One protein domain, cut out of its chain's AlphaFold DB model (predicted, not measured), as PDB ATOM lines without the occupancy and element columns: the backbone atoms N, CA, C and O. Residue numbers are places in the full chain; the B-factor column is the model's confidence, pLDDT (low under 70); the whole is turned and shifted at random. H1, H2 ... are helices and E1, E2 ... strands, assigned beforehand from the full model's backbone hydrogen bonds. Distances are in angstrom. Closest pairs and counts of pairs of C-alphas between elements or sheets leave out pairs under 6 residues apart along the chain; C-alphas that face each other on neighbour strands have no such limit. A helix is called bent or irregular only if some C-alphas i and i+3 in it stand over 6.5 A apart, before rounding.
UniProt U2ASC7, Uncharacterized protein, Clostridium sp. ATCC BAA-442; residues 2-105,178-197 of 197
ATOM      1  N   LYS A   2     -36.024  64.550 -16.871       49.59
ATOM      2  CA  LYS A   2     -36.259  63.522 -17.891       49.59
ATOM      3  C   LYS A   2     -35.857  62.200 -17.260       49.59
ATOM      4  O   LYS A   2     -34.661  61.971 -17.086       49.59
ATOM      5  N   ASP A   3     -36.837  61.377 -16.922       57.66
ATOM      6  CA  ASP A   3     -36.590  59.989 -16.553       57.66
ATOM      7  C   ASP A   3     -35.763  59.359 -17.685       57.66
ATOM      8  O   ASP A   3     -36.138  59.421 -18.858       57.66
ATOM      9  N   THR A   4     -34.558  58.888 -17.363       72.06
ATOM     10  CA  THR A   4     -33.686  58.226 -18.339       72.06
ATOM     11  C   THR A   4     -34.095  56.766 -18.369       72.06
ATOM     12  O   THR A   4     -33.855  56.045 -17.408       72.06
ATOM     13  N   TYR A   5     -34.747  56.353 -19.448       75.38
ATOM     14  CA  TYR A   5     -35.172  54.976 -19.662       75.38
ATOM     15  C   TYR A   5     -34.426  54.376 -20.850       75.38
ATOM     16  O   TYR A   5     -33.982  55.086 -21.758       75.38
ATOM     17  N   VAL A   6     -34.272  53.058 -20.819       82.00
ATOM     18  CA  VAL A   6     -33.765  52.264 -21.934       82.00
ATOM     19  C   VAL A   6     -34.727  51.106 -22.132       82.00
ATOM     20  O   VAL A   6     -35.112  50.449 -21.164       82.00
ATOM     21  N   THR A   7     -35.105  50.875 -23.383       83.69
ATOM     22  CA  THR A   7     -35.877  49.702 -23.778       83.69
ATOM     23  C   THR A   7     -34.921  48.541 -24.025       83.69
ATOM     24  O   THR A   7     -33.897  48.722 -24.694       83.69
ATOM     25  N   LEU A   8     -35.230  47.368 -23.479       83.62
ATOM     26  CA  LEU A   8     -34.413  46.169 -23.628       83.62
ATOM     27  C   LEU A   8     -35.292  44.973 -23.986       83.62
ATOM     28  O   LEU A   8     -36.222  44.631 -23.258       83.62
ATOM     29  N   GLU A   9     -34.981  44.338 -25.110       86.94
ATOM     30  CA  GLU A   9     -35.635  43.099 -25.519       86.94
ATOM     31  C   GLU A   9     -35.059  41.917 -24.744       86.94
ATOM     32  O   GLU A   9     -33.843  41.835 -24.555       86.94
ATOM     33  N   LEU A  10     -35.923  41.006 -24.293       86.25
ATOM     34  CA  LEU A  10     -35.499  39.800 -23.586       86.25
ATOM     35  C   LEU A  10     -35.837  38.533 -24.384       86.25
ATOM     36  O   LEU A  10     -36.917  38.458 -24.972       86.25
ATOM     37  N   PRO A  11     -34.963  37.512 -24.342       89.38
ATOM     38  CA  PRO A  11     -33.684  37.476 -23.625       89.38
ATOM     39  C   PRO A  11     -32.589  38.325 -24.289       89.38
ATOM     40  O   PRO A  11     -32.361  38.239 -25.493       89.38
ATOM     41  N   ALA A  12     -31.877  39.112 -23.484       84.19
ATOM     42  CA  ALA A  12     -30.761  39.940 -23.919       84.19
ATOM     43  C   ALA A  12     -29.428  39.210 -23.712       84.19
ATOM     44  O   ALA A  12     -29.160  38.666 -22.637       84.19
ATOM     45  N   ASP A  13     -28.554  39.252 -24.717       85.12
ATOM     46  CA  ASP A  13     -27.181  38.777 -24.567       85.12
ATOM     47  C   ASP A  13     -26.342  39.742 -23.695       85.12
ATOM     48  O   ASP A  13     -26.691  40.919 -23.545       85.12
ATOM     49  N   PRO A  14     -25.197  39.294 -23.144       84.56
ATOM     50  CA  PRO A  14     -24.390  40.115 -22.244       84.56
ATOM     51  C   PRO A  14     -23.928  41.466 -22.817       84.56
ATOM     52  O   PRO A  14     -23.761  42.413 -22.046       84.56
ATOM     53  N   TYR A  15     -23.714  41.582 -24.133       86.31
ATOM     54  CA  TYR A  15     -23.294  42.838 -24.760       86.31
ATOM     55  C   TYR A  15     -24.459  43.815 -24.899       86.31
ATOM     56  O   TYR A  15     -24.280  45.001 -24.629       86.31
ATOM     57  N   THR A  16     -25.650  43.326 -25.250       83.62
ATOM     58  CA  THR A  16     -26.871  44.147 -25.296       83.62
ATOM     59  C   THR A  16     -27.240  44.653 -23.900       83.62
ATOM     60  O   THR A  16     -27.567  45.827 -23.725       83.62
ATOM     61  N   VAL A  17     -27.090  43.804 -22.877       83.44
ATOM     62  CA  VAL A  17     -27.237  44.216 -21.476       83.44
ATOM     63  C   VAL A  17     -26.234  45.321 -21.131       83.44
ATOM     64  O   VAL A  17     -26.629  46.351 -20.590       83.44
ATOM     65  N   LEU A  18     -24.948  45.145 -21.459       82.75
ATOM     66  CA  LEU A  18     -23.912  46.143 -21.173       82.75
ATOM     67  C   LEU A  18     -24.194  47.491 -21.855       82.75
ATOM     68  O   LEU A  18     -24.107  48.523 -21.194       82.75
ATOM     69  N   ASP A  19     -24.580  47.488 -23.132       83.62
ATOM     70  CA  ASP A  19     -24.951  48.703 -23.870       83.62
ATOM     71  C   ASP A  19     -26.147  49.413 -23.214       83.62
ATOM     72  O   ASP A  19     -26.134  50.635 -23.045       83.62
ATOM     73  N   ALA A  20     -27.149  48.663 -22.741       84.12
ATOM     74  CA  ALA A  20     -28.265  49.237 -21.995       84.12
ATOM     75  C   ALA A  20     -27.807  49.907 -20.684       84.12
ATOM     76  O   ALA A  20     -28.209  51.039 -20.396       84.12
ATOM     77  N   TRP A  21     -26.913  49.267 -19.922       80.75
ATOM     78  CA  TRP A  21     -26.329  49.848 -18.704       80.75
ATOM     79  C   TRP A  21     -25.488  51.101 -18.987       80.75
ATOM     80  O   TRP A  21     -25.583  52.089 -18.252       80.75
ATOM     81  N   GLU A  22     -24.693  51.096 -20.059       83.56
ATOM     82  CA  GLU A  22     -23.869  52.236 -20.477       83.56
ATOM     83  C   GLU A  22     -24.697  53.426 -20.966       83.56
ATOM     84  O   GLU A  22     -24.277  54.572 -20.806       83.56
ATOM     85  N   ARG A  23     -25.876  53.183 -21.545       82.00
ATOM     86  CA  ARG A  23     -26.824  54.239 -21.927       82.00
ATOM     87  C   ARG A  23     -27.548  54.806 -20.716       82.00
ATOM     88  O   ARG A  23     -27.664  56.028 -20.608       82.00
ATOM     89  N   LEU A  24     -27.980  53.930 -19.807       81.88
ATOM     90  CA  LEU A  24     -28.696  54.300 -18.589       81.88
ATOM     91  C   LEU A  24     -27.820  55.139 -17.643       81.88
ATOM     92  O   LEU A  24     -28.323  56.070 -17.022       81.88
ATOM     93  N   ARG A  25     -26.513  54.835 -17.560       81.00
ATOM     94  CA  ARG A  25     -25.529  55.484 -16.662       81.00
ATOM     95  C   ARG A  25     -26.072  55.728 -15.247       81.00
ATOM     96  O   ARG A  25     -26.067  56.875 -14.788       81.00
ATOM     97  N   PRO A  26     -26.528  54.679 -14.541       73.69
ATOM     98  CA  PRO A  26     -26.990  54.841 -13.172       73.69
ATOM     99  C   PRO A  26     -25.846  55.363 -12.298       73.69
ATOM    100  O   PRO A  26     -24.690  54.955 -12.447       73.69
ATOM    101  N   ALA A  27     -26.161  56.273 -11.377       78.50
ATOM    102  CA  ALA A  27     -25.196  56.676 -10.366       78.50
ATOM    103  C   ALA A  27     -24.818  55.457  -9.498       78.50
ATOM    104  O   ALA A  27     -25.632  54.536  -9.354       78.50
ATOM    105  N   PRO A  28     -23.614  55.435  -8.898       72.25
ATOM    106  CA  PRO A  28     -23.231  54.381  -7.963       72.25
ATOM    107  C   PRO A  28     -24.321  54.148  -6.908       72.25
ATOM    108  O   PRO A  28     -24.943  55.105  -6.448       72.25
ATOM    109  N   ASP A  29     -24.573  52.881  -6.570       71.00
ATOM    110  CA  ASP A  29     -25.599  52.443  -5.608       71.00
ATOM    111  C   ASP A  29     -27.064  52.757  -5.987       71.00
ATOM    112  O   ASP A  29     -27.976  52.536  -5.187       71.00
ATOM    113  N   THR A  30     -27.330  53.206  -7.221       72.38
ATOM    114  CA  THR A  30     -28.705  53.370  -7.724       72.38
ATOM    115  C   THR A  30     -29.300  52.011  -8.077       72.38
ATOM    116  O   THR A  30     -28.782  51.295  -8.936       72.38
ATOM    117  N   ARG A  31     -30.421  51.656  -7.441       70.69
ATOM    118  CA  ARG A  31     -31.209  50.483  -7.832       70.69
ATOM    119  C   ARG A  31     -31.916  50.774  -9.154       70.69
ATOM    120  O   ARG A  31     -32.653  51.747  -9.254       70.69
ATOM    121  N   VAL A  32     -31.708  49.912 -10.143       72.31
ATOM    122  CA  VAL A  32     -32.465  49.955 -11.398       72.31
ATOM    123  C   VAL A  32     -33.762  49.188 -11.213       72.31
ATOM    124  O   VAL A  32     -33.754  48.013 -10.837       72.31
ATOM    125  N   GLU A  33     -34.869  49.878 -11.442       74.38
ATOM    126  CA  GLU A  33     -36.200  49.292 -11.522       74.38
ATOM    127  C   GLU A  33     -36.541  48.997 -12.985       74.38
ATOM    128  O   GLU A  33     -35.935  49.546 -13.905       74.38
ATOM    129  N   TRP A  34     -37.487  48.087 -13.199       76.94
ATOM    130  CA  TRP A  34     -37.960  47.716 -14.525       76.94
ATOM    131  C   TRP A  34     -39.466  47.502 -14.521       76.94
ATOM    132  O   TRP A  34     -40.048  47.143 -13.495       76.94
ATOM    133  N   GLU A  35     -40.069  47.719 -15.687       77.88
ATOM    134  CA  GLU A  35     -41.481  47.503 -15.977       77.88
ATOM    135  C   GLU A  35     -41.583  46.656 -17.257       77.88
ATOM    136  O   GLU A  35     -40.776  46.790 -18.179       77.88
ATOM    137  N   ILE A  36     -42.551  45.740 -17.309       78.81
ATOM    138  CA  ILE A  36     -42.832  44.988 -18.535       78.81
ATOM    139  C   ILE A  36     -43.869  45.746 -19.345       78.81
ATOM    140  O   ILE A  36     -44.976  45.986 -18.860       78.81
ATOM    141  N   GLU A  37     -43.515  46.096 -20.579       79.25
ATOM    142  CA  GLU A  37     -44.440  46.745 -21.507       79.25
ATOM    143  C   GLU A  37     -45.196  45.727 -22.343       79.25
ATOM    144  O   GLU A  37     -46.405  45.863 -22.536       79.25
ATOM    145  N   ASP A  38     -44.484  44.699 -22.804       81.81
ATOM    146  CA  ASP A  38     -45.042  43.639 -23.623       81.81
ATOM    147  C   ASP A  38     -44.649  42.260 -23.088       81.81
ATOM    148  O   ASP A  38     -43.474  41.945 -22.881       81.81
ATOM    149  N   TYR A  39     -45.668  41.430 -22.881       83.44
ATOM    150  CA  TYR A  39     -45.517  40.046 -22.449       83.44
ATOM    151  C   TYR A  39     -45.364  39.069 -23.630       83.44
ATOM    152  O   TYR A  39     -45.241  37.863 -23.400       83.44
ATOM    153  N   GLY A  40     -45.397  39.560 -24.872       84.94
ATOM    154  CA  GLY A  40     -45.288  38.763 -26.089       84.94
ATOM    155  C   GLY A  40     -46.306  37.622 -26.111       84.94
ATOM    156  O   GLY A  40     -47.491  37.794 -25.811       84.94
ATOM    157  N   GLU A  41     -45.827  36.412 -26.400       83.62
ATOM    158  CA  GLU A  41     -46.647  35.194 -26.412       83.62
ATOM    159  C   GLU A  41     -47.067  34.689 -25.019       83.62
ATOM    160  O   GLU A  41     -47.835  33.730 -24.913       83.62
ATOM    161  N   PHE A  42     -46.610  35.330 -23.938       87.44
ATOM    162  CA  PHE A  42     -46.813  34.876 -22.562       87.44
ATOM    163  C   PHE A  42     -47.666  35.847 -21.725       87.44
ATOM    164  O   PHE A  42     -47.271  36.220 -20.616       87.44
ATOM    165  N   PRO A  43     -48.897  36.208 -22.149       87.50
ATOM    166  CA  PRO A  43     -49.753  37.135 -21.400       87.50
ATOM    167  C   PRO A  43     -50.137  36.608 -20.008       87.50
ATOM    168  O   PRO A  43     -50.586  37.368 -19.155       87.50
ATOM    169  N   VAL A  44     -49.961  35.306 -19.766       88.00
ATOM    170  CA  VAL A  44     -50.202  34.644 -18.477       88.00
ATOM    171  C   VAL A  44     -49.226  35.087 -17.374       88.00
ATOM    172  O   VAL A  44     -49.499  34.875 -16.196       88.00
ATOM    173  N   LEU A  45     -48.104  35.717 -17.738       87.88
ATOM    174  CA  LEU A  45     -47.166  36.317 -16.786       87.88
ATOM    175  C   LEU A  45     -47.788  37.515 -16.048       87.88
ATOM    176  O   LEU A  45     -47.409  37.811 -14.913       87.88
ATOM    177  N   PHE A  46     -48.783  38.180 -16.645       84.12
ATOM    178  CA  PHE A  46     -49.562  39.221 -15.986       84.12
ATOM    179  C   PHE A  46     -50.667  38.611 -15.097       84.12
ATOM    180  O   PHE A  46     -51.382  37.709 -15.539       84.12
ATOM    181  N   PRO A  47     -50.893  39.118 -13.868       79.38
ATOM    182  CA  PRO A  47     -50.232  40.257 -13.220       79.38
ATOM    183  C   PRO A  47     -49.049  39.861 -12.314       79.38
ATOM    184  O   PRO A  47     -48.592  40.688 -11.534       79.38
ATOM    185  N   GLY A  48     -48.593  38.604 -12.343       75.81
ATOM    186  CA  GLY A  48     -47.579  38.097 -11.407       75.81
ATOM    187  C   GLY A  48     -46.203  38.749 -11.563       75.81
ATOM    188  O   GLY A  48     -45.488  38.929 -10.581       75.81
ATOM    189  N   LEU A  49     -45.853  39.150 -12.784       78.94
ATOM    190  CA  LEU A  49     -44.551  39.709 -13.122       78.94
ATOM    191  C   LEU A  49     -44.679  41.181 -13.538       78.94
ATOM    192  O   LEU A  49     -44.784  41.475 -14.719       78.94
ATOM    193  N   GLN A  50     -44.702  42.107 -12.574       68.06
ATOM    194  CA  GLN A  50     -44.882  43.545 -12.853       68.06
ATOM    195  C   GLN A  50     -43.656  44.406 -12.531       68.06
ATOM    196  O   GLN A  50     -43.372  45.342 -13.270       68.06
ATOM    197  N   SER A  51     -42.948  44.125 -11.432       62.84
ATOM    198  CA  SER A  51     -41.725  44.836 -11.033       62.84
ATOM    199  C   SER A  51     -41.049  44.145  -9.838       62.84
ATOM    200  O   SER A  51     -41.651  43.312  -9.159       62.84
ATOM    201  N   GLY A  52     -39.796  44.506  -9.546       60.31
ATOM    202  CA  GLY A  52     -39.181  44.295  -8.226       60.31
ATOM    203  C   GLY A  52     -38.173  43.150  -8.092       60.31
ATOM    204  O   GLY A  52     -37.385  43.164  -7.140       60.31
ATOM    205  N   GLU A  53     -38.127  42.207  -9.033       62.94
ATOM    206  CA  GLU A  53     -37.135  41.118  -9.031       62.94
ATOM    207  C   GLU A  53     -35.820  41.502  -9.731       62.94
ATOM    208  O   GLU A  53     -35.721  42.534 -10.387       62.94
ATOM    209  N   GLY A  54     -34.749  40.727  -9.549       75.12
ATOM    210  CA  GLY A  54     -33.452  41.050 -10.153       75.12
ATOM    211  C   GLY A  54     -33.455  40.834 -11.669       75.12
ATOM    212  O   GLY A  54     -33.838  39.759 -12.124       75.12
ATOM    213  N   PHE A  55     -32.945  41.807 -12.437       79.00
ATOM    214  CA  PHE A  55     -32.783  41.700 -13.896       79.00
ATOM    215  C   PHE A  55     -32.185  40.354 -14.371       79.00
ATOM    216  O   PHE A  55     -32.729  39.775 -15.309       79.00
ATOM    217  N   PRO A  56     -31.148  39.775 -13.721       81.81
ATOM    218  CA  PRO A  56     -30.607  38.482 -14.148       81.81
ATOM    219  C   PRO A  56     -31.620  37.330 -14.108       81.81
ATOM    220  O   PRO A  56     -31.606  36.476 -14.989       81.81
ATOM    221  N   ALA A  57     -32.507  37.302 -13.109       82.19
ATOM    222  CA  ALA A  57     -33.531  36.264 -13.000       82.19
ATOM    223  C   ALA A  57     -34.598  36.426 -14.089       82.19
ATOM    224  O   ALA A  57     -35.064  35.441 -14.655       82.19
ATOM    225  N   LEU A  58     -34.937  37.673 -14.419       84.69
ATOM    226  CA  LEU A  58     -35.862  37.992 -15.499       84.69
ATOM    227  C   LEU A  58     -35.307  37.586 -16.869       84.69
ATOM    228  O   LEU A  58     -36.015  36.951 -17.647       84.69
ATOM    229  N   ASN A  59     -34.030  37.879 -17.136       87.00
ATOM    230  CA  ASN A  59     -33.373  37.459 -18.374       87.00
ATOM    231  C   ASN A  59     -33.312  35.929 -18.491       87.00
ATOM    232  O   ASN A  59     -33.650  35.381 -19.533       87.00
ATOM    233  N   ALA A  60     -32.968  35.234 -17.402       87.31
ATOM    234  CA  ALA A  60     -32.947  33.773 -17.366       87.31
ATOM    235  C   ALA A  60     -34.338  33.150 -17.588       87.31
ATOM    236  O   ALA A  60     -34.463  32.135 -18.274       87.31
ATOM    237  N   LEU A  61     -35.399  33.761 -17.045       89.00
ATOM    238  CA  LEU A  61     -36.770  33.343 -17.330       89.00
ATOM    239  C   LEU A  61     -37.091  33.514 -18.820       89.00
ATOM    240  O   LEU A  61     -37.602  32.580 -19.429       89.00
ATOM    241  N   ALA A  62     -36.761  34.662 -19.418       90.25
ATOM    242  CA  ALA A  62     -36.989  34.901 -20.842       90.25
ATOM    243  C   ALA A  62     -36.229  33.893 -21.727       90.25
ATOM    244  O   ALA A  62     -36.822  33.314 -22.637       90.25
ATOM    245  N   GLU A  63     -34.961  33.600 -21.412       88.81
ATOM    246  CA  GLU A  63     -34.170  32.561 -22.092       88.81
ATOM    247  C   GLU A  63     -34.872  31.200 -22.029       88.81
ATOM    248  O   GLU A  63     -34.997  30.497 -23.038       88.81
ATOM    249  N   ARG A  64     -35.389  30.838 -20.848       90.31
ATOM    250  CA  ARG A  64     -36.122  29.587 -20.665       90.31
ATOM    251  C   ARG A  64     -37.410  29.562 -21.483       90.31
ATOM    252  O   ARG A  64     -37.666  28.552 -22.134       90.31
ATOM    253  N   LEU A  65     -38.195  30.636 -21.471       91.75
ATOM    254  CA  LEU A  65     -39.470  30.722 -22.185       91.75
ATOM    255  C   LEU A  65     -39.295  30.594 -23.703       91.75
ATOM    256  O   LEU A  65     -40.022  29.824 -24.332       91.75
ATOM    257  N   VAL A  66     -38.285  31.255 -24.279       89.94
ATOM    258  CA  VAL A  66     -37.975  31.148 -25.716       89.94
ATOM    259  C   VAL A  66     -37.566  29.722 -26.098       89.94
ATOM    260  O   VAL A  66     -37.910  29.250 -27.182       89.94
ATOM    261  N   SER A  67     -36.902  28.995 -25.190       89.50
ATOM    262  CA  SER A  67     -36.493  27.601 -25.418       89.50
ATOM    263  C   SER A  67     -37.638  26.575 -25.386       89.50
ATOM    264  O   SER A  67     -37.429  25.424 -25.775       89.50
ATOM    265  N   LEU A  68     -38.838  26.956 -24.928       92.31
ATOM    266  CA  LEU A  68     -39.992  26.056 -24.872       92.31
ATOM    267  C   LEU A  68     -40.539  25.777 -26.277       92.31
ATOM    268  O   LEU A  68     -40.777  26.700 -27.058       92.31
ATOM    269  N   SER A  69     -40.832  24.505 -26.560       94.81
ATOM    270  CA  SER A  69     -41.633  24.119 -27.732       94.81
ATOM    271  C   SER A  69     -43.073  24.640 -27.628       94.81
ATOM    272  O   SER A  69     -43.557  24.892 -26.528       94.81
ATOM    273  N   GLU A  70     -43.806  24.738 -28.742       92.75
ATOM    274  CA  GLU A  70     -45.214  25.194 -28.750       92.75
ATOM    275  C   GLU A  70     -46.103  24.412 -27.764       92.75
ATOM    276  O   GLU A  70     -46.918  24.985 -27.028       92.75
ATOM    277  N   GLN A  71     -45.900  23.092 -27.684       94.62
ATOM    278  CA  GLN A  71     -46.606  22.237 -26.732       94.62
ATOM    279  C   GLN A  71     -46.241  22.596 -25.283       94.62
ATOM    280  O   GLN A  71     -47.125  22.709 -24.434       94.62
ATOM    281  N   GLN A  72     -44.960  22.836 -24.994       95.06
ATOM    282  CA  GLN A  72     -44.510  23.252 -23.663       95.06
ATOM    283  C   GLN A  72     -44.963  24.672 -23.304       95.06
ATOM    284  O   GLN A  72     -45.261  24.920 -22.141       95.06
ATOM    285  N   ARG A  73     -45.084  25.595 -24.267       94.81
ATOM    286  CA  ARG A  73     -45.661  26.933 -24.036       94.81
ATOM    287  C   ARG A  73     -47.124  26.824 -23.605       94.81
ATOM    288  O   ARG A  73     -47.531  27.445 -22.625       94.81
ATOM    289  N   THR A  74     -47.885  25.954 -24.270       96.06
ATOM    290  CA  THR A  74     -49.277  25.661 -23.899       96.06
ATOM    291  C   THR A  74     -49.360  25.044 -22.501       96.06
ATOM    292  O   THR A  74     -50.164  25.482 -21.677       96.06
ATOM    293  N   ALA A  75     -48.497  24.066 -22.205       96.25
ATOM    294  CA  ALA A  75     -48.406  23.456 -20.882       96.25
ATOM    295  C   ALA A  75     -48.052  24.480 -19.793       96.25
ATOM    296  O   ALA A  75     -48.708  24.518 -18.753       96.25
ATOM    297  N   PHE A  76     -47.072  25.348 -20.050       95.44
ATOM    298  CA  PHE A  76     -46.672  26.431 -19.157       95.44
ATOM    299  C   PHE A  76     -47.843  27.369 -18.842       95.44
ATOM    300  O   PHE A  76     -48.110  27.624 -17.669       95.44
ATOM    301  N   GLU A  77     -48.606  27.818 -19.847       95.50
ATOM    302  CA  GLU A  77     -49.811  28.626 -19.611       95.50
ATOM    303  C   GLU A  77     -50.811  27.898 -18.700       95.50
ATOM    304  O   GLU A  77     -51.369  28.498 -17.775       95.50
ATOM    305  N   GLY A  78     -51.026  26.601 -18.933       95.38
ATOM    306  CA  GLY A  78     -51.890  25.777 -18.093       95.38
ATOM    307  C   GLY A  78     -51.408  25.713 -16.643       95.38
ATOM    308  O   GLY A  78     -52.183  25.976 -15.721       95.38
ATOM    309  N   LEU A  79     -50.120  25.439 -16.437       94.50
ATOM    310  CA  LEU A  79     -49.499  25.370 -15.115       94.50
ATOM    311  C   LEU A  79     -49.586  26.698 -14.358       94.50
ATOM    312  O   LEU A  79     -49.982  26.707 -13.193       94.50
ATOM    313  N   VAL A  80     -49.304  27.822 -15.020       93.50
ATOM    314  CA  VAL A  80     -49.448  29.156 -14.422       93.50
ATOM    315  C   VAL A  80     -50.888  29.392 -13.978       93.50
ATOM    316  O   VAL A  80     -51.124  29.791 -12.842       93.50
ATOM    317  N   ARG A  81     -51.884  29.083 -14.813       93.12
ATOM    318  CA  ARG A  81     -53.295  29.271 -14.437       93.12
ATOM    319  C   ARG A  81     -53.734  28.362 -13.287       93.12
ATOM    320  O   ARG A  81     -54.551  28.785 -12.465       93.12
ATOM    321  N   LEU A  82     -53.242  27.124 -13.238       92.06
ATOM    322  CA  LEU A  82     -53.492  26.206 -12.123       92.06
ATOM    323  C   LEU A  82     -52.896  26.755 -10.824       92.06
ATOM    324  O   LEU A  82     -53.583  26.793  -9.803       92.06
ATOM    325  N   GLU A  83     -51.665  27.255 -10.882       90.69
ATOM    326  CA  GLU A  83     -50.984  27.842  -9.734       90.69
ATOM    327  C   GLU A  83     -51.658  29.144  -9.272       90.69
ATOM    328  O   GLU A  83     -51.919  29.315  -8.081       90.69
ATOM    329  N   SER A  84     -52.073  30.018 -10.194       88.88
ATOM    330  CA  SER A  84     -52.799  31.251  -9.862       88.88
ATOM    331  C   SER A  84     -54.124  30.973  -9.152       88.88
ATOM    332  O   SER A  84     -54.505  31.712  -8.248       88.88
ATOM    333  N   ARG A  85     -54.834  29.893  -9.512       87.44
ATOM    334  CA  ARG A  85     -56.066  29.486  -8.807       87.44
ATOM    335  C   ARG A  85     -55.809  29.047  -7.366       87.44
ATOM    336  O   ARG A  85     -56.725  29.129  -6.552       87.44
ATOM    337  N   ARG A  86     -54.603  28.557  -7.071       85.31
ATOM    338  CA  ARG A  86     -54.214  28.039  -5.757       85.31
ATOM    339  C   ARG A  86     -53.640  29.126  -4.853       85.31
ATOM    340  O   ARG A  86     -54.062  29.240  -3.707       85.31
ATOM    341  N   SER A  87     -52.703  29.907  -5.382       81.81
ATOM    342  CA  SER A  87     -51.851  30.817  -4.606       81.81
ATOM    343  C   SER A  87     -52.126  32.298  -4.896       81.81
ATOM    344  O   SER A  87     -51.674  33.171  -4.157       81.81
ATOM    345  N   GLY A  88     -52.896  32.612  -5.944       82.94
ATOM    346  CA  GLY A  88     -53.154  33.982  -6.382       82.94
ATOM    347  C   GLY A  88     -51.998  34.544  -7.208       82.94
ATOM    348  O   GLY A  88     -51.865  34.221  -8.389       82.94
ATOM    349  N   VAL A  89     -51.186  35.414  -6.601       80.94
ATOM    350  CA  VAL A  89     -50.052  36.072  -7.273       80.94
ATOM    351  C   VAL A  89     -48.848  35.131  -7.301       80.94
ATOM    352  O   VAL A  89     -48.448  34.600  -6.267       80.94
ATOM    353  N   ILE A  90     -48.267  34.944  -8.486       84.00
ATOM    354  CA  ILE A  90     -47.117  34.063  -8.715       84.00
ATOM    355  C   ILE A  90     -45.837  34.914  -8.737       84.00
ATOM    356  O   ILE A  90     -45.755  35.824  -9.560       84.00
ATOM    357  N   PRO A  91     -44.845  34.649  -7.869       82.25
ATOM    358  CA  PRO A  91     -43.541  35.322  -7.917       82.25
ATOM    359  C   PRO A  91     -42.677  34.815  -9.095       82.25
ATOM    360  O   PRO A  91     -42.865  33.690  -9.559       82.25
ATOM    361  N   LEU A  92     -41.678  35.584  -9.558       81.38
ATOM    362  CA  LEU A  92     -40.843  35.253 -10.737       81.38
ATOM    363  C   LEU A  92     -40.182  33.883 -10.614       81.38
ATOM    364  O   LEU A  92     -40.254  33.081 -11.543       81.38
ATOM    365  N   HIS A  93     -39.569  33.586  -9.463       81.62
ATOM    366  CA  HIS A  93     -38.889  32.302  -9.259       81.62
ATOM    367  C   HIS A  93     -39.828  31.102  -9.471       81.62
ATOM    368  O   HIS A  93     -39.386  30.027  -9.868       81.62
ATOM    369  N   MET A  94     -41.130  31.287  -9.236       87.19
ATOM    370  CA  MET A  94     -42.132  30.256  -9.459       87.19
ATOM    371  C   MET A  94     -42.461  30.114 -10.947       87.19
ATOM    372  O   MET A  94     -42.602  28.988 -11.407       87.19
ATOM    373  N   PHE A  95     -42.480  31.194 -11.735       89.94
ATOM    374  CA  PHE A  95     -42.598  31.083 -13.195       89.94
ATOM    375  C   PHE A  95     -41.460  30.257 -13.805       89.94
ATOM    376  O   PHE A  95     -41.722  29.413 -14.660       89.94
ATOM    377  N   ALA A  96     -40.222  30.433 -13.332       86.50
ATOM    378  CA  ALA A  96     -39.094  29.619 -13.784       86.50
ATOM    379  C   ALA A  96     -39.314  28.125 -13.479       86.50
ATOM    380  O   ALA A  96     -39.194  27.289 -14.374       86.50
ATOM    381  N   ALA A  97     -39.742  27.795 -12.255       89.00
ATOM    382  CA  ALA A  97     -40.059  26.419 -11.871       89.00
ATOM    383  C   ALA A  97     -41.214  25.820 -12.700       89.00
ATOM    384  O   ALA A  97     -41.156  24.659 -13.100       89.00
ATOM    385  N   LEU A  98     -42.255  26.601 -13.004       92.88
ATOM    386  CA  LEU A  98     -43.366  26.145 -13.846       92.88
ATOM    387  C   LEU A  98     -42.920  25.916 -15.300       92.88
ATOM    388  O   LEU A  98     -43.357  24.953 -15.926       92.88
ATOM    389  N   ALA A  99     -42.028  26.757 -15.834       92.06
ATOM    390  CA  ALA A  99     -41.449  26.567 -17.164       92.06
ATOM    391  C   ALA A  99     -40.540  25.326 -17.233       92.06
ATOM    392  O   ALA A  99     -40.457  24.667 -18.269       92.06
ATOM    393  N   GLU A 100     -39.863  24.969 -16.139       89.94
ATOM    394  CA  GLU A 100     -39.148  23.692 -16.023       89.94
ATOM    395  C   GLU A 100     -40.107  22.498 -16.021       89.94
ATOM    396  O   GLU A 100     -39.869  21.519 -16.719       89.94
ATOM    397  N   GLN A 101     -41.229  22.610 -15.313       90.44
ATOM    398  CA  GLN A 101     -42.219  21.539 -15.171       90.44
ATOM    399  C   GLN A 101     -43.157  21.368 -16.374       90.44
ATOM    400  O   GLN A 101     -43.953  20.429 -16.386       90.44
ATOM    401  N   ALA A 102     -43.078  22.229 -17.390       92.69
ATOM    402  CA  ALA A 102     -43.937  22.165 -18.572       92.69
ATOM    403  C   ALA A 102     -43.830  20.830 -19.340       92.69
ATOM    404  O   ALA A 102     -44.768  20.449 -20.037       92.69
ATOM    405  N   GLU A 103     -42.719  20.096 -19.201       90.56
ATOM    406  CA  GLU A 103     -42.557  18.751 -19.773       90.56
ATOM    407  C   GLU A 103     -43.365  17.655 -19.052       90.56
ATOM    408  O   GLU A 103     -43.632  16.611 -19.638       90.56
ATOM    409  N   HIS A 104     -43.808  17.904 -17.817       90.38
ATOM    410  CA  HIS A 104     -44.618  16.989 -16.999       90.38
ATOM    411  C   HIS A 104     -46.124  17.236 -17.162       90.38
ATOM    412  O   HIS A 104     -46.916  17.132 -16.220       90.38
ATOM    413  N   CYS A 105     -46.526  17.630 -18.367       93.25
ATOM    414  CA  CYS A 105     -47.905  17.932 -18.709       93.25
ATOM    415  C   CYS A 105     -48.293  17.239 -20.007       93.25
ATOM    416  O   CYS A 105     -47.562  17.266 -20.996       93.25
ATOM    417  N   PRO A 178     -45.337  35.337   2.263       39.50
ATOM    418  CA  PRO A 178     -45.127  36.621   1.617       39.50
ATOM    419  C   PRO A 178     -44.127  37.436   2.439       39.50
ATOM    420  O   PRO A 178     -44.418  37.873   3.552       39.50
ATOM    421  N   ARG A 179     -42.925  37.650   1.894       43.31
ATOM    422  CA  ARG A 179     -42.001  38.636   2.455       43.31
ATOM    423  C   ARG A 179     -42.655  40.005   2.315       43.31
ATOM    424  O   ARG A 179     -43.037  40.394   1.215       43.31
ATOM    425  N   SER A 180     -42.785  40.712   3.435       35.31
ATOM    426  CA  SER A 180     -43.289  42.084   3.480       35.31
ATOM    427  C   SER A 180     -42.594  42.944   2.426       35.31
ATOM    428  O   SER A 180     -41.364  42.936   2.333       35.31
ATOM    429  N   ALA A 181     -43.386  43.674   1.639       36.75
ATOM    430  CA  ALA A 181     -42.871  44.601   0.643       36.75
ATOM    431  C   ALA A 181     -41.968  45.651   1.326       36.75
ATOM    432  O   ALA A 181     -42.380  46.222   2.341       36.75
ATOM    433  N   PRO A 182     -40.748  45.906   0.825       38.56
ATOM    434  CA  PRO A 182     -39.946  47.021   1.312       38.56
ATOM    435  C   PRO A 182     -40.614  48.360   0.949       38.56
ATOM    436  O   PRO A 182     -41.260  48.471  -0.093       38.56
ATOM    437  N   GLU A 183     -40.473  49.367   1.818       36.16
ATOM    438  CA  GLU A 183     -40.995  50.724   1.592       36.16
ATOM    439  C   GLU A 183     -40.452  51.337   0.289       36.16
ATOM    440  O   GLU A 183     -39.286  51.147  -0.066       36.16
ATOM    441  N   ALA A 184     -41.315  52.084  -0.410       32.31
ATOM    442  CA  ALA A 184     -41.010  52.704  -1.696       32.31
ATOM    443  C   ALA A 184     -39.850  53.715  -1.574       32.31
ATOM    444  O   ALA A 184     -39.950  54.659  -0.779       32.31
ATOM    445  N   PRO A 185     -38.767  53.575  -2.362       33.12
ATOM    446  CA  PRO A 185     -37.725  54.585  -2.418       33.12
ATOM    447  C   PRO A 185     -38.225  55.853  -3.115       33.12
ATOM    448  O   PRO A 185     -39.110  55.844  -3.968       33.12
ATOM    449  N   THR A 186     -37.634  56.978  -2.729       37.00
ATOM    450  CA  THR A 186     -37.875  58.284  -3.337       37.00
ATOM    451  C   THR A 186     -36.941  58.431  -4.544       37.00
ATOM    452  O   THR A 186     -35.730  58.386  -4.353       37.00
ATOM    453  N   SER A 187     -37.515  58.648  -5.738       26.47
ATOM    454  CA  SER A 187     -36.934  58.781  -7.101       26.47
ATOM    455  C   SER A 187     -36.856  57.491  -7.948       26.47
ATOM    456  O   SER A 187     -36.378  56.464  -7.483       26.47
ATOM    457  N   PHE A 188     -37.380  57.573  -9.186       37.62
ATOM    458  CA  PHE A 188     -37.772  56.447 -10.053       37.62
ATOM    459  C   PHE A 188     -37.057  56.491 -11.415       37.62
ATOM    460  O   PHE A 188     -36.848  57.571 -11.962       37.62
ATOM    461  N   PHE A 189     -36.752  55.324 -11.989       31.58
ATOM    462  CA  PHE A 189     -36.354  55.158 -13.392       31.58
ATOM    463  C   PHE A 189     -37.086  53.940 -13.971       31.58
ATOM    464  O   PHE A 189     -37.113  52.887 -13.339       31.58
ATOM    465  N   ARG A 190     -37.690  54.094 -15.156       38.53
ATOM    466  CA  ARG A 190     -38.483  53.064 -15.848       38.53
ATOM    467  C   ARG A 190     -37.602  52.330 -16.859       38.53
ATOM    468  O   ARG A 190     -36.906  52.975 -17.635       38.53
ATOM    469  N   LEU A 191     -37.625  51.004 -16.851       38.00
ATOM    470  CA  LEU A 191     -37.090  50.175 -17.935       38.00
ATOM    471  C   LEU A 191     -38.284  49.661 -18.733       38.00
ATOM    472  O   LEU A 191     -39.258  49.235 -18.120       38.00
ATOM    473  N   GLU A 192     -38.199  49.705 -20.056       41.62
ATOM    474  CA  GLU A 192     -39.260  49.247 -20.952       41.62
ATOM    475  C   GLU A 192     -38.856  47.884 -21.536       41.62
ATOM    476  O   GLU A 192     -37.823  47.775 -22.196       41.62
ATOM    477  N   LEU A 193     -39.601  46.817 -21.243       42.22
ATOM    478  CA  LEU A 193     -39.264  45.462 -21.699       42.22
ATOM    479  C   LEU A 193     -40.253  44.957 -22.750       42.22
ATOM    480  O   LEU A 193     -41.463  44.957 -22.505       42.22
ATOM    481  N   GLN A 194     -39.716  44.472 -23.874       42.94
ATOM    482  CA  GLN A 194     -40.448  43.730 -24.904       42.94
ATOM    483  C   GLN A 194     -39.916  42.292 -24.977       42.94
ATOM    484  O   GLN A 194     -38.714  42.072 -25.128       42.94
ATOM    485  N   LEU A 195     -40.797  41.302 -24.833       43.25
ATOM    486  CA  LEU A 195     -40.464  39.909 -25.136       43.25
ATOM    487  C   LEU A 195     -40.585  39.703 -26.652       43.25
ATOM    488  O   LEU A 195     -41.647  39.962 -27.213       43.25
ATOM    489  N   GLY A 196     -39.493  39.292 -27.301       41.28
ATOM    490  CA  GLY A 196     -39.444  39.108 -28.759       41.28
ATOM    491  C   GLY A 196     -40.356  37.979 -29.265       41.28
ATOM    492  O   GLY A 196     -40.635  37.036 -28.522       41.28
ATOM    493  N   GLU A 197     -40.806  38.108 -30.523       41.34
ATOM    494  CA  GLU A 197     -41.577  37.099 -31.285       41.34
ATOM    495  C   GLU A 197     -40.802  35.786 -31.510       41.34
ATOM    496  O   GLU A 197     -39.590  35.840 -31.833       41.34
TER     497      GLU A 197
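What this domain is: This is residues 2 to 105 and 178 to 197 of the 197 residues of an uncharacterized protein of Clostridium sp. ATCC BAA-442 (UniProt U2ASC7). This is a small two-part body: a short three-stranded sheet, E1, E3 and E2, with H1 beside its edge strand E1, and next to it a cluster of three helices, in which H4 packs between H2 and H3. H2 joins the two parts, grazing the sheet near E1 and packing on H4, while H3 lies on the far side of H4 from H2. The printed part has 124 residues, with four named helices and three named strands in the order E1, H1, E2, H2, H3, H4, E3; the sheet runs E1, E3, E2, all parallel, and the class is mostly helix. The whole is compact, with a radius of gyration of the C-alphas of 15.4 A, and spans 46 by 34 by 19 A.

Where its parts are: Find C-alpha 7 at (-35.877, 49.702, -23.778), where E1 begins and runs through residues 7 to 10. H1 follows with residues 14 to 24, 15.3 A long, then E2 with residues 35 to 38. Look next at C-alpha 55 at (-32.783, 41.700, -13.896), where H2, residues 55 to 66, starts its 16.7 A. H3, residues 70 to 87, is the longest helix at 25.7 A, and H4, residues 92 to 104, measures 19.7 A. Beyond the cut, E3 takes residues 192 to 195 and ends at C-alpha 195 at (-40.464, 39.909, -25.136).

How they stand to each other: Begin at the inner strand E3. It is parallel to E1 at 27 degrees, with N 8 and O 192 2.9 A apart, and parallel to E2 at 42 degrees, with N 37 and O 193 3.0 A apart, both within hydrogen-bond range. H1 is on the sheet but only grazes it with residues 16 to 24; the closest C-alphas of E1 and H1 are those of Leu 8 and Ala 20, 7.1 A. H2 also only grazes the sheet, with residues 58 to 66, and C-alphas Leu 10 of E1 and Ala 62 of H2 come closest, at 5.8 A. H1 and H2 are apart. H2 and H4 touch, closest at C-alphas Leu 61 and Ala 96, 5.6 A, at a shallow tilt of 22 degrees, the same way. H3 touches H4 with residues 72 to 80 alone, closest at C-alphas Phe 76 and Ala 102, 5.1 A, at a steep tilt of 54 degrees, opposite ways. H4 is irregular, with C-alphas 100 and 103 7.1 A apart. In H1, H2 and H3 every O i to N i+4 pair is within hydrogen-bond range; in H4, 7 of 9.

The domain as a whole: The C-alphas of Lys 2 and His 104 are the two farthest apart, 47.3 A. Residues 106 to 177 are not printed, and C-alphas 105 and 178 stand 27.8 A apart across this cut. The link E2 to H2 is long. The mean pLDDT of the printed part is 76.5, and residues 2 to 3, 50 to 53 and 178 to 197 are under 70.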